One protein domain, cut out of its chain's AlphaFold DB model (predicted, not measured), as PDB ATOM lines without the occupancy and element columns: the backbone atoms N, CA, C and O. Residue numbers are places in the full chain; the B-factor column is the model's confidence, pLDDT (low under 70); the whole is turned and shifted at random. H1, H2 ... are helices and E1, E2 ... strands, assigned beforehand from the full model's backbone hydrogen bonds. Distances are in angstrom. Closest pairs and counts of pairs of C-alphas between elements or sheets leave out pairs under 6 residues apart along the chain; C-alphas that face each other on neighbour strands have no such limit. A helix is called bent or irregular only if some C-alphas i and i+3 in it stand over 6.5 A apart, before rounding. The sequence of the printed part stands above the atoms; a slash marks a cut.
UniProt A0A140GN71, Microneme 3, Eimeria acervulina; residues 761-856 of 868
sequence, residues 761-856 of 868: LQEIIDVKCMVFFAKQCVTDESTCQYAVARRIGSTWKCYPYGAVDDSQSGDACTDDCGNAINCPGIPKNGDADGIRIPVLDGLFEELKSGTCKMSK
ATOM      1  N   LEU A 761     230.823 303.665 165.592       74.06
ATOM      2  CA  LEU A 761     231.095 305.012 166.111       74.06
ATOM      3  C   LEU A 761     230.035 306.033 165.657       74.06
ATOM      4  O   LEU A 761     229.673 306.894 166.457       74.06
ATOM      5  N   GLN A 762     229.525 305.913 164.424       82.69
ATOM      6  CA  GLN A 762     228.458 306.757 163.870       82.69
ATOM      7  C   GLN A 762     227.107 306.439 164.536       82.69
ATOM      8  O   GLN A 762     226.469 307.339 165.078       82.69
ATOM      9  N   GLU A 763     226.739 305.157 164.631       74.69
ATOM     10  CA  GLU A 763     225.518 304.704 165.322       74.69
ATOM     11  C   GLU A 763     225.403 305.265 166.752       74.69
ATOM     12  O   GLU A 763     224.341 305.726 167.168       74.69
ATOM     13  N   ILE A 764     226.498 305.267 167.524       71.88
ATOM     14  CA  ILE A 764     226.475 305.728 168.922       71.88
ATOM     15  C   ILE A 764     226.236 307.245 169.026       71.88
ATOM     16  O   ILE A 764     225.569 307.694 169.967       71.88
ATOM     17  N   ILE A 765     226.745 308.047 168.083       79.31
ATOM     18  CA  ILE A 765     226.488 309.496 168.063       79.31
ATOM     19  C   ILE A 765     225.095 309.822 167.501       79.31
ATOM     20  O   ILE A 765     224.436 310.703 168.056       79.31
ATOM     21  N   ASP A 766     224.585 309.061 166.527       79.50
ATOM     22  CA  ASP A 766     223.192 309.154 166.053       79.50
ATOM     23  C   ASP A 766     222.194 308.831 167.178       79.50
ATOM     24  O   ASP A 766     221.309 309.631 167.489       79.50
ATOM     25  N   VAL A 767     222.398 307.725 167.904       74.12
ATOM     26  CA  VAL A 767     221.604 307.379 169.100       74.12
ATOM     27  C   VAL A 767     221.670 308.483 170.159       74.12
ATOM     28  O   VAL A 767     220.674 308.761 170.837       74.12
ATOM     29  N   LYS A 768     222.810 309.171 170.298       78.50
ATOM     30  CA  LYS A 768     222.923 310.294 171.234       78.50
ATOM     31  C   LYS A 768     222.118 311.519 170.790       78.50
ATOM     32  O   LYS A 768     221.600 312.224 171.660       78.50
ATOM     33  N   CYS A 769     221.973 311.737 169.484       78.06
ATOM     34  CA  CYS A 769     221.093 312.754 168.916       78.06
ATOM     35  C   CYS A 769     219.613 312.409 169.104       78.06
ATOM     36  O   CYS A 769     218.874 313.248 169.622       78.06
ATOM     37  N   MET A 770     219.198 311.171 168.811       72.50
ATOM     38  CA  MET A 770     217.833 310.697 169.079       72.50
ATOM     39  C   MET A 770     217.419 310.922 170.539       72.50
ATOM     40  O   MET A 770     216.382 311.522 170.803       72.50
ATOM     41  N   VAL A 771     218.253 310.516 171.505       67.75
ATOM     42  CA  VAL A 771     217.967 310.682 172.947       67.75
ATOM     43  C   VAL A 771     217.890 312.156 173.375       67.75
ATOM     44  O   VAL A 771     217.264 312.468 174.387       67.75
ATOM     45  N   PHE A 772     218.513 313.076 172.636       73.62
ATOM     46  CA  PHE A 772     218.399 314.510 172.899       73.62
ATOM     47  C   PHE A 772     217.108 315.098 172.322       73.62
ATOM     48  O   PHE A 772     216.367 315.742 173.061       73.62
ATOM     49  N   PHE A 773     216.799 314.832 171.050       70.44
ATOM     50  CA  PHE A 773     215.557 315.300 170.423       70.44
ATOM     51  C   PHE A 773     214.321 314.699 171.109       70.44
ATOM     52  O   PHE A 773     213.401 315.433 171.449       70.44
ATOM     53  N   ALA A 774     214.356 313.420 171.501       64.75
ATOM     54  CA  ALA A 774     213.303 312.798 172.308       64.75
ATOM     55  C   ALA A 774     213.121 313.427 173.708       64.75
ATOM     56  O   ALA A 774     212.031 313.348 174.268       64.75
ATOM     57  N   LYS A 775     214.147 314.075 174.283       64.50
ATOM     58  CA  LYS A 775     214.015 314.842 175.539       64.50
ATOM     59  C   LYS A 775     213.497 316.260 175.297       64.50
ATOM     60  O   LYS A 775     212.693 316.738 176.090       64.50
ATOM     61  N   GLN A 776     213.897 316.905 174.199       63.00
ATOM     62  CA  GLN A 776     213.334 318.196 173.788       63.00
ATOM     63  C   GLN A 776     211.849 318.073 173.406       63.00
ATOM     64  O   GLN A 776     211.068 318.941 173.786       63.00
ATOM     65  N   CYS A 777     211.442 316.953 172.803       59.12
ATOM     66  CA  CYS A 777     210.062 316.587 172.464       59.12
ATOM     67  C   CYS A 777     209.095 316.633 173.669       59.12
ATOM     68  O   CYS A 777     207.923 316.952 173.512       59.12
ATOM     69  N   VAL A 778     209.587 316.422 174.900       51.12
ATOM     70  CA  VAL A 778     208.798 316.564 176.149       51.12
ATOM     71  C   VAL A 778     208.466 318.037 176.476       51.12
ATOM     72  O   VAL A 778     207.649 318.318 177.350       51.12
ATOM     73  N   THR A 779     209.109 318.990 175.796       47.59
ATOM     74  CA  THR A 779     209.007 320.442 176.039       47.59
ATOM     75  C   THR A 779     208.707 321.284 174.793       47.59
ATOM     76  O   THR A 779     208.300 322.433 174.941       47.59
ATOM     77  N   ASP A 780     208.918 320.738 173.596       49.00
ATOM     78  CA  ASP A 780     208.759 321.392 172.294       49.00
ATOM     79  C   ASP A 780     208.469 320.319 171.229       49.00
ATOM     80  O   ASP A 780     209.373 319.609 170.775       49.00
ATOM     81  N   GLU A 781     207.198 320.186 170.841       48.06
ATOM     82  CA  GLU A 781     206.734 319.129 169.930       48.06
ATOM     83  C   GLU A 781     207.338 319.237 168.517       48.06
ATOM     84  O   GLU A 781     207.461 318.224 167.826       48.06
ATOM     85  N   SER A 782     207.837 320.413 168.107       51.50
ATOM     86  CA  SER A 782     208.534 320.572 166.817       51.50
ATOM     87  C   SER A 782     209.823 319.739 166.726       51.50
ATOM     88  O   SER A 782     210.292 319.413 165.634       51.50
ATOM     89  N   THR A 783     210.365 319.331 167.880       53.22
ATOM     90  CA  THR A 783     211.564 318.492 167.999       53.22
ATOM     91  C   THR A 783     211.270 316.988 168.112       53.22
ATOM     92  O   THR A 783     212.208 316.199 168.228       53.22
ATOM     93  N   CYS A 784     210.005 316.552 168.020       59.81
ATOM     94  CA  CYS A 784     209.590 315.139 168.064       59.81
ATOM     95  C   CYS A 784     209.894 314.349 166.767       59.81
ATOM     96  O   CYS A 784     209.043 313.635 166.236       59.81
ATOM     97  N   GLN A 785     211.117 314.458 166.250       59.38
ATOM     98  CA  GLN A 785     211.577 313.757 165.049       59.38
ATOM     99  C   GLN A 785     212.739 312.813 165.375       59.38
ATOM    100  O   GLN A 785     213.495 313.039 166.323       59.38
ATOM    101  N   TYR A 786     212.931 311.785 164.542       69.00
ATOM    102  CA  TYR A 786     214.217 311.092 164.444       69.00
ATOM    103  C   TYR A 786     215.353 312.108 164.256       69.00
ATOM    104  O   TYR A 786     215.152 313.135 163.609       69.00
ATOM    105  N   ALA A 787     216.544 311.842 164.795       78.44
ATOM    106  CA  ALA A 787     217.655 312.786 164.721       78.44
ATOM    107  C   ALA A 787     219.005 312.090 164.543       78.44
ATOM    108  O   ALA A 787     219.303 311.117 165.235       78.44
ATOM    109  N   VAL A 788     219.828 312.641 163.651       85.31
ATOM    110  CA  VAL A 788     221.143 312.116 163.262       85.31
ATOM    111  C   VAL A 788     222.265 313.077 163.642       85.31
ATOM    112  O   VAL A 788     222.108 314.301 163.621       85.31
ATOM    113  N   ALA A 789     223.423 312.519 163.973       87.12
ATOM    114  CA  ALA A 789     224.675 313.231 164.097       87.12
ATOM    115  C   ALA A 789     225.273 313.446 162.704       87.12
ATOM    116  O   ALA A 789     225.551 312.497 161.963       87.12
ATOM    117  N   ARG A 790     225.529 314.711 162.369       88.44
ATOM    118  CA  ARG A 790     226.309 315.090 161.191       88.44
ATOM    119  C   ARG A 790     227.435 316.027 161.589       88.44
ATOM    120  O   ARG A 790     227.277 316.928 162.418       88.44
ATOM    121  N   ARG A 791     228.596 315.791 160.995       85.12
ATOM    122  CA  ARG A 791     229.787 316.613 161.147       85.12
ATOM    123  C   ARG A 791     229.759 317.732 160.118       85.12
ATOM    124  O   ARG A 791     229.753 317.471 158.921       85.12
ATOM    125  N   ILE A 792     229.841 318.974 160.584       77.25
ATOM    126  CA  ILE A 792     230.161 320.116 159.723       77.25
ATOM    127  C   ILE A 792     231.522 320.662 160.158       77.25
ATOM    128  O   ILE A 792     231.736 321.040 161.312       77.25
ATOM    129  N   GLY A 793     232.484 320.626 159.230       75.31
ATOM    130  CA  GLY A 793     233.874 321.021 159.457       75.31
ATOM    131  C   GLY A 793     234.579 320.181 160.531       75.31
ATOM    132  O   GLY A 793     235.085 319.085 160.262       75.31
ATOM    133  N   SER A 794     234.652 320.714 161.751       72.62
ATOM    134  CA  SER A 794     235.354 320.120 162.900       72.62
ATOM    135  C   SER A 794     234.464 319.853 164.120       72.62
ATOM    136  O   SER A 794     234.988 319.469 165.162       72.62
ATOM    137  N   THR A 795     233.144 320.039 164.008       77.81
ATOM    138  CA  THR A 795     232.191 319.856 165.118       77.81
ATOM    139  C   THR A 795     231.053 318.920 164.748       77.81
ATOM    140  O   THR A 795     230.540 318.973 163.626       77.81
ATOM    141  N   TRP A 796     230.621 318.115 165.715       84.75
ATOM    142  CA  TRP A 796     229.428 317.285 165.611       84.75
ATOM    143  C   TRP A 796     228.186 318.044 166.072       84.75
ATOM    144  O   TRP A 796     228.179 318.708 167.113       84.75
ATOM    145  N   LYS A 797     227.110 317.916 165.298       86.88
ATOM    146  CA  LYS A 797     225.797 318.490 165.587       86.88
ATOM    147  C   LYS A 797     224.706 317.464 165.330       86.88
ATOM    148  O   LYS A 797     224.860 316.594 164.479       86.88
ATOM    149  N   CYS A 798     223.610 317.605 166.061       87.00
ATOM    150  CA  CYS A 798     222.414 316.805 165.877       87.00
ATOM    151  C   CYS A 798     221.404 317.560 165.021       87.00
ATOM    152  O   CYS A 798     221.068 318.703 165.336       87.00
ATOM    153  N   TYR A 799     220.912 316.903 163.979       83.06
ATOM    154  CA  TYR A 799     219.907 317.423 163.060       83.06
ATOM    155  C   TYR A 799     218.655 316.551 163.158       83.06
ATOM    156  O   TYR A 799     218.798 315.324 163.170       83.06
ATOM    157  N   PRO A 800     217.443 317.131 163.213       80.06
ATOM    158  CA  PRO A 800     216.231 316.355 163.009       80.06
ATOM    159  C   PRO A 800     216.211 315.841 161.564       80.06
ATOM    160  O   PRO A 800     216.703 316.504 160.651       80.06
ATOM    161  N   TYR A 801     215.649 314.657 161.343       73.81
ATOM    162  CA  TYR A 801     215.742 313.957 160.061       73.81
ATOM    163  C   TYR A 801     215.065 314.735 158.918       73.81
ATOM    164  O   TYR A 801     215.581 314.781 157.807       73.81
ATOM    165  N   GLY A 802     213.983 315.472 159.202       71.50
ATOM    166  CA  GLY A 802     213.372 316.379 158.225       71.50
ATOM    167  C   GLY A 802     214.317 317.477 157.707       71.50
ATOM    168  O   GLY A 802     214.131 317.954 156.585       71.50
ATOM    169  N   ALA A 803     215.356 317.837 158.472       75.12
ATOM    170  CA  ALA A 803     216.354 318.846 158.118       75.12
ATOM    171  C   ALA A 803     217.605 318.285 157.410       75.12
ATOM    172  O   ALA A 803     218.451 319.083 157.009       75.12
ATOM    173  N   VAL A 804     217.736 316.968 157.204       78.00
ATOM    174  CA  VAL A 804     218.763 316.397 156.305       78.00
ATOM    175  C   VAL A 804     218.178 316.032 154.942       78.00
ATOM    176  O   VAL A 804     216.980 315.790 154.806       78.00
ATOM    177  N   ASP A 805     219.017 316.062 153.913       78.19
ATOM    178  CA  ASP A 805     218.712 315.678 152.540       78.19
ATOM    179  C   ASP A 805     219.443 314.379 152.193       78.19
ATOM    180  O   ASP A 805     220.655 314.376 151.965       78.19
ATOM    181  N   ASP A 806     218.704 313.273 152.168       72.94
ATOM    182  CA  ASP A 806     219.245 311.949 151.846       72.94
ATOM    183  C   ASP A 806     219.525 311.757 150.348       72.94
ATOM    184  O   ASP A 806     220.186 310.791 149.977       72.94
ATOM    185  N   SER A 807     219.083 312.681 149.482       70.12
ATOM    186  CA  SER A 807     219.490 312.693 148.069       70.12
ATOM    187  C   SER A 807     220.912 313.237 147.871       70.12
ATOM    188  O   SER A 807     221.513 313.038 146.815       70.12
ATOM    189  N   GLN A 808     221.480 313.889 148.892       71.50
ATOM    190  CA  GLN A 808     222.827 314.449 148.871       71.50
ATOM    191  C   GLN A 808     223.747 313.706 149.843       71.50
ATOM    192  O   GLN A 808     223.405 313.486 151.005       71.50
ATOM    193  N   SER A 809     224.945 313.350 149.368       78.69
ATOM    194  CA  SER A 809     225.963 312.640 150.151       78.69
ATOM    195  C   SER A 809     227.258 313.446 150.262       78.69
ATOM    196  O   SER A 809     227.709 314.041 149.282       78.69
ATOM    197  N   GLY A 810     227.854 313.485 151.456       77.00
ATOM    198  CA  GLY A 810     229.131 314.165 151.705       77.00
ATOM    199  C   GLY A 810     229.812 313.713 152.998       77.00
ATOM    200  O   GLY A 810     229.277 312.872 153.715       77.00
ATOM    201  N   ASP A 811     230.988 314.282 153.303       80.06
ATOM    202  CA  ASP A 811     231.899 313.904 154.410       80.06
ATOM    203  C   ASP A 811     231.374 314.252 155.827       80.06
ATOM    204  O   ASP A 811     232.066 314.845 156.664       80.06
ATOM    205  N   ALA A 812     230.113 313.918 156.092       81.19
ATOM    206  CA  ALA A 812     229.346 314.304 157.266       81.19
ATOM    207  C   ALA A 812     229.184 313.171 158.298       81.19
ATOM    208  O   ALA A 812     228.722 313.443 159.409       81.19
ATOM    209  N   CYS A 813     229.586 311.937 157.972       86.81
ATOM    210  CA  CYS A 813     229.607 310.799 158.895       86.81
ATOM    211  C   CYS A 813     231.036 310.419 159.313       86.81
ATOM    212  O   CYS A 813     232.018 311.011 158.859       86.81
ATOM    213  N   THR A 814     231.161 309.422 160.195       84.38
ATOM    214  CA  THR A 814     232.444 308.866 160.647       84.38
ATOM    215  C   THR A 814     232.565 307.365 160.426       84.38
ATOM    216  O   THR A 814     231.589 306.643 160.602       84.38
ATOM    217  N   ASP A 815     233.783 306.892 160.147       81.81
ATOM    218  CA  ASP A 815     234.134 305.479 160.323       81.81
ATOM    219  C   ASP A 815     234.348 305.128 161.812       81.81
ATOM    220  O   ASP A 815     234.432 306.011 162.675       81.81
ATOM    221  N   ASP A 816     234.521 303.836 162.115       80.56
ATOM    222  CA  ASP A 816     234.885 303.341 163.456       80.56
ATOM    223  C   ASP A 816     236.209 303.931 163.990       80.56
ATOM    224  O   ASP A 816     236.469 303.854 165.192       80.56
ATOM    225  N   CYS A 817     237.054 304.535 163.147       79.81
ATOM    226  CA  CYS A 817     238.314 305.170 163.535       79.81
ATOM    227  C   CYS A 817     238.247 306.692 163.740       79.81
ATOM    228  O   CYS A 817     239.260 307.305 164.097       79.81
ATOM    229  N   GLY A 818     237.075 307.313 163.589       78.75
ATOM    230  CA  GLY A 818     236.916 308.755 163.750       78.75
ATOM    231  C   GLY A 818     237.446 309.582 162.575       78.75
ATOM    232  O   GLY A 818     237.775 310.762 162.778       78.75
ATOM    233  N   ASN A 819     237.591 308.971 161.397       84.75
ATOM    234  CA  ASN A 819     237.838 309.633 160.118       84.75
ATOM    235  C   ASN A 819     236.495 310.054 159.511       84.75
ATOM    236  O   ASN A 819     235.509 309.338 159.662       84.75
ATOM    237  N   ALA A 820     236.445 311.194 158.816       83.00
ATOM    238  CA  ALA A 820     235.238 311.563 158.077       83.00
ATOM    239  C   ALA A 820     235.041 310.613 156.887       83.00
ATOM    240  O   ALA A 820     236.019 310.278 156.215       83.00
ATOM    241  N   ILE A 821     233.798 310.203 156.642       84.06
ATOM    242  CA  ILE A 821     233.404 309.396 155.485       84.06
ATOM    243  C   ILE A 821     232.196 310.018 154.792       84.06
ATOM    244  O   ILE A 821     231.350 310.646 155.438       84.06
ATOM    245  N   ASN A 822     232.123 309.800 153.483       80.88
ATOM    246  CA  ASN A 822     231.000 310.214 152.661       80.88
ATOM    247  C   ASN A 822     229.750 309.382 153.012       80.88
ATOM    248  O   ASN A 822     229.817 308.153 153.058       80.88
ATOM    249  N   CYS A 823     228.629 310.044 153.301       77.69
ATOM    250  CA  CYS A 823     227.343 309.413 153.592       77.69
ATOM    251  C   CYS A 823     226.162 310.303 153.158       77.69
ATOM    252  O   CYS A 823     226.320 311.528 153.133       77.69
ATOM    253  N   PRO A 824     224.974 309.725 152.889       73.44
ATOM    254  CA  PRO A 824     223.755 310.491 152.636       73.44
ATOM    255  C   PRO A 824     223.286 311.314 153.843       73.44
ATOM    256  O   PRO A 824     223.636 311.040 154.997       73.44
ATOM    257  N   GLY A 825     222.434 312.305 153.594       71.75
ATOM    258  CA  GLY A 825     221.821 313.109 154.647       71.75
ATOM    259  C   GLY A 825     222.680 314.318 155.005       71.75
ATOM    260  O   GLY A 825     223.079 314.474 156.164       71.75
ATOM    261  N   ILE A 826     222.975 315.178 154.023       76.75
ATOM    262  CA  ILE A 826     223.562 316.505 154.275       76.75
ATOM    263  C   ILE A 826     222.464 317.445 154.811       76.75
ATOM    264  O   ILE A 826     221.376 317.480 154.244       76.75
ATOM    265  N   PRO A 827     222.704 318.248 155.863       74.50
ATOM    266  CA  PRO A 827     221.739 319.244 156.334       74.50
ATOM    267  C   PRO A 827     221.288 320.249 155.255       74.50
ATOM    268  O   PRO A 827     222.110 320.975 154.693       74.50
ATOM    269  N   LYS A 828     219.972 320.334 155.015       74.81
ATOM    270  CA  LYS A 828     219.317 321.121 153.946       74.81
ATOM    271  C   LYS A 828     219.663 322.610 153.986       74.81
ATOM    272  O   LYS A 828     219.962 323.201 152.954       74.81
ATOM    273  N   ASN A 829     219.682 323.202 155.182       69.12
ATOM    274  CA  ASN A 829     220.076 324.598 155.411       69.12
ATOM    275  C   ASN A 829     221.528 324.728 155.919       69.12
ATOM    276  O   ASN A 829     221.905 325.734 156.527       69.12
ATOM    277  N   GLY A 830     222.356 323.697 155.715       67.75
ATOM    278  CA  GLY A 830     223.710 323.624 156.250       67.75
ATOM    279  C   GLY A 830     223.736 323.671 157.781       67.75
ATOM    280  O   GLY A 830     223.009 322.956 158.462       67.75
ATOM    281  N   ASP A 831     224.593 324.526 158.339       62.28
ATOM    282  CA  ASP A 831     224.890 324.557 159.777       62.28
ATOM    283  C   ASP A 831     223.778 325.179 160.657       62.28
ATOM    284  O   ASP A 831     223.893 325.167 161.885       62.28
ATOM    285  N   ALA A 832     222.712 325.720 160.054       59.22
ATOM    286  CA  ALA A 832     221.676 326.501 160.737       59.22
ATOM    287  C   ALA A 832     220.802 325.673 161.701       59.22
ATOM    288  O   ALA A 832     220.663 326.044 162.865       59.22
ATOM    289  N   ASP A 833     220.276 324.535 161.241       63.81
ATOM    290  CA  ASP A 833     219.306 323.717 161.997       63.81
ATOM    291  C   ASP A 833     219.978 322.706 162.950       63.81
ATOM    292  O   ASP A 833     219.321 321.932 163.647       63.81
ATOM    293  N   GLY A 834     221.313 322.687 162.973       66.31
ATOM    294  CA  GLY A 834     222.100 321.715 163.720       66.31
ATOM    295  C   GLY A 834     222.329 322.117 165.169       66.31
ATOM    296  O   GLY A 834     223.163 322.982 165.465       66.31
ATOM    297  N   ILE A 835     221.668 321.422 166.094       74.56
ATOM    298  CA  ILE A 835     221.847 321.642 167.528       74.56
ATOM    299  C   ILE A 835     223.176 321.022 167.973       74.56
ATOM    300  O   ILE A 835     223.368 319.804 167.959       74.56
ATOM    301  N   ARG A 836     224.115 321.867 168.416       73.56
ATOM    302  CA  ARG A 836     225.375 321.400 169.008       73.56
ATOM    303  C   ARG A 836     225.156 320.984 170.459       73.56
ATOM    304  O   ARG A 836     225.052 321.832 171.343       73.56
ATOM    305  N   ILE A 837     225.177 319.681 170.718       71.50
ATOM    306  CA  ILE A 837     225.213 319.139 172.079       71.50
ATOM    307  C   ILE A 837     226.675 319.150 172.567       71.50
ATOM    308  O   ILE A 837     227.491 318.426 171.998       71.50
ATOM    309  N   PRO A 838     227.040 319.871 173.650       61.09
ATOM    310  CA  PRO A 838     228.434 319.942 174.123       61.09
ATOM    311  C   PRO A 838     229.047 318.593 174.539       61.09
ATOM    312  O   PRO A 838     230.263 318.459 174.622       61.09
ATOM    313  N   VAL A 839     228.202 317.595 174.810       66.56
ATOM    314  CA  VAL A 839     228.599 316.224 175.162       66.56
ATOM    315  C   VAL A 839     228.977 315.398 173.925       66.56
ATOM    316  O   VAL A 839     229.716 314.431 174.064       66.56
ATOM    317  N   LEU A 840     228.508 315.753 172.722       78.00
ATOM    318  CA  LEU A 840     228.664 314.926 171.517       78.00
ATOM    319  C   LEU A 840     230.111 314.906 171.009       78.00
ATOM    320  O   LEU A 840     230.666 313.830 170.809       78.00
ATOM    321  N   ASP A 841     230.750 316.078 170.912       77.19
ATOM    322  CA  ASP A 841     232.176 316.194 170.563       77.19
ATOM    323  C   ASP A 841     233.069 315.426 171.566       77.19
ATOM    324  O   ASP A 841     234.045 314.784 171.182       77.19
ATOM    325  N   GLY A 842     232.717 315.459 172.860       72.88
ATOM    326  CA  GLY A 842     233.444 314.747 173.917       72.88
ATOM    327  C   GLY A 842     233.232 313.230 173.895       72.88
ATOM    328  O   GLY A 842     234.187 312.479 174.067       72.88
ATOM    329  N   LEU A 843     232.000 312.779 173.638       74.75
ATOM    330  CA  LEU A 843     231.644 311.364 173.492       74.75
ATOM    331  C   LEU A 843     232.340 310.740 172.275       74.75
ATOM    332  O   LEU A 843     232.842 309.621 172.360       74.75
ATOM    333  N   PHE A 844     232.409 311.478 171.164       80.62
ATOM    334  CA  PHE A 844     233.136 311.074 169.964       80.62
ATOM    335  C   PHE A 844     234.622 310.829 170.264       80.62
ATOM    336  O   PHE A 844     235.124 309.740 169.995       80.62
ATOM    337  N   GLU A 845     235.320 311.785 170.889       80.00
ATOM    338  CA  GLU A 845     236.746 311.623 171.217       80.00
ATOM    339  C   GLU A 845     237.011 310.585 172.334       80.00
ATOM    340  O   GLU A 845     238.057 309.935 172.314       80.00
ATOM    341  N   GLU A 846     236.073 310.350 173.268       77.38
ATOM    342  CA  GLU A 846     236.172 309.246 174.246       77.38
ATOM    343  C   GLU A 846     236.111 307.868 173.561       77.38
ATOM    344  O   GLU A 846     236.918 306.981 173.860       77.38
ATOM    345  N   LEU A 847     235.170 307.677 172.631       74.69
ATOM    346  CA  LEU A 847     234.884 306.368 172.035       74.69
ATOM    347  C   LEU A 847     235.791 306.014 170.852       74.69
ATOM    348  O   LEU A 847     236.178 304.851 170.721       74.69
ATOM    349  N   LYS A 848     236.185 307.006 170.047       79.94
ATOM    350  CA  LYS A 848     236.999 306.877 168.826       79.94
ATOM    351  C   LYS A 848     238.231 305.984 168.974       79.94
ATOM    352  O   LYS A 848     238.538 305.188 168.092       79.94
ATOM    353  N   SER A 849     238.945 306.081 170.095       72.00
ATOM    354  CA  SER A 849     240.125 305.240 170.352       72.00
ATOM    355  C   SER A 849     239.759 303.764 170.585       72.00
ATOM    356  O   SER A 849     240.472 302.859 170.145       72.00
ATOM    357  N   GLY A 850     238.620 303.508 171.238       70.50
ATOM    358  CA  GLY A 850     238.101 302.166 171.506       70.50
ATOM    359  C   GLY A 850     237.556 301.483 170.252       70.50
ATOM    360  O   GLY A 850     237.987 300.374 169.932       70.50
ATOM    361  N   THR A 851     236.673 302.158 169.512       70.25
ATOM    362  CA  THR A 851     236.089 301.647 168.258       70.25
ATOM    363  C   THR A 851     237.175 301.376 167.211       70.25
ATOM    364  O   THR A 851     237.236 300.276 166.657       70.25
ATOM    365  N   CYS A 852     238.136 302.296 167.046       70.25
ATOM    366  CA  CYS A 852     239.244 302.128 166.102       70.25
ATOM    367  C   CYS A 852     240.129 300.926 166.444       70.25
ATOM    368  O   CYS A 852     240.626 300.225 165.558       70.25
ATOM    369  N   LYS A 853     240.345 300.680 167.743       69.94
ATOM    370  CA  LYS A 853     241.109 299.527 168.211       69.94
ATOM    371  C   LYS A 853     240.359 298.220 167.935       69.94
ATOM    372  O   LYS A 853     240.977 297.285 167.436       69.94
ATOM    373  N   MET A 854     239.056 298.163 168.218       62.47
ATOM    374  CA  MET A 854     238.227 296.978 167.960       62.47
ATOM    375  C   MET A 854     238.211 296.613 166.469       62.47
ATOM    376  O   MET A 854     238.485 295.465 166.128       62.47
ATOM    377  N   SER A 855     238.002 297.599 165.590       66.38
ATOM    378  CA  SER A 855     238.063 297.425 164.132       66.38
ATOM    379  C   SER A 855     239.424 296.868 163.671       66.38
ATOM    380  O   SER A 855     239.496 295.846 162.986       66.38
ATOM    381  N   LYS A 856     240.540 297.439 164.149       68.38
ATOM    382  CA  LYS A 856     241.897 296.965 163.802       68.38
ATOM    383  C   LYS A 856     242.229 295.574 164.356       68.38
ATOM    384  O   LYS A 856     242.977 294.832 163.722       68.38
TER     385      LYS A 856
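This is residues 761 to 856 of the 868 residues of the protein "Microneme 3" of Eimeria acervulina (UniProt A0A140GN71). A two-stranded hairpin, E1 and E2, sits in the core between two helical pieces and a second, sharply bent hairpin, E3 and E4. On one side of it H1 and the arm H2a run side by side in opposite directions, H1 packing on E1 and E2 and H2a on E2; on the other side the arched hairpin E3 and E4 meets E1 mainly through E3, and the arm H2b turns away at one end of the long axis. The printed part has 96 residues, with two named helices and four named strands in the order H1, E1, E2, E3, E4, H2, and each two-stranded sheet is antiparallel. The class is mixed, helices and strands. The whole is compact, with a radius of gyration of the C-alphas of 13.0 A, and its spans of 42 by 28 by 18 A are only just elongated.

H1, residues 761 to 776, is 23.4 A long and begins with C-alpha 761 at (231.095, 305.012, 166.111). E1 covers residues 787 to 792 and E2 residues 795 to 800, 16.5 A long. E3, residues 804 to 814, is 16.2 A long and bends by 119 degrees at residue 807. E4, residues 820 to 827, bends by 93 degrees at residue 824. H2, residues 838 to 856, was assigned as one helix by its hydrogen bonds but is bent, with C-alphas 846 and 849 6.8 A apart. Its arms are H2a, residues 838 to 846, and H2b, residues 849 to 856, which ends with C-alpha 856 at (241.897, 296.965, 163.802).

In the hairpin E1 and E2, N 790 and O 797 are 2.9 A apart, within hydrogen-bond range. The closest C-alphas of H1 and E1 are those of Asp 766 and Val 788, 4.6 A apart. Those of E2 and H2a are Trp 796 and Asp 841, 5.8 A. H1 touches H2a with residues 761 to 768 alone, at a shallow tilt of 21 degrees, opposite ways; their closest C-alphas, of Ile 765 and Leu 840, are 6.8 A apart. H2a and H2b stand at a steep tilt of 44 degrees. In the hairpin E3 and E4, N 823 and O 810 are 2.9 A apart, within range. The closest C-alphas of E1 and E3 are those of Arg 791 and Ala 812, 4.5 A. H1 and E4 are apart. Every O i to N i+4 pair is within hydrogen-bond range in H2b, against 10 of 12 in H1 and 4 of 5 in H2a.

The two C-alphas farthest apart, of Thr 779 and Lys 856, are 42.2 A apart. The printed part has no cut, and no link is long. The mean pLDDT of the printed part is 73.2; residues under 70 include 774 to 786, 829 to 834 and 853 to 856.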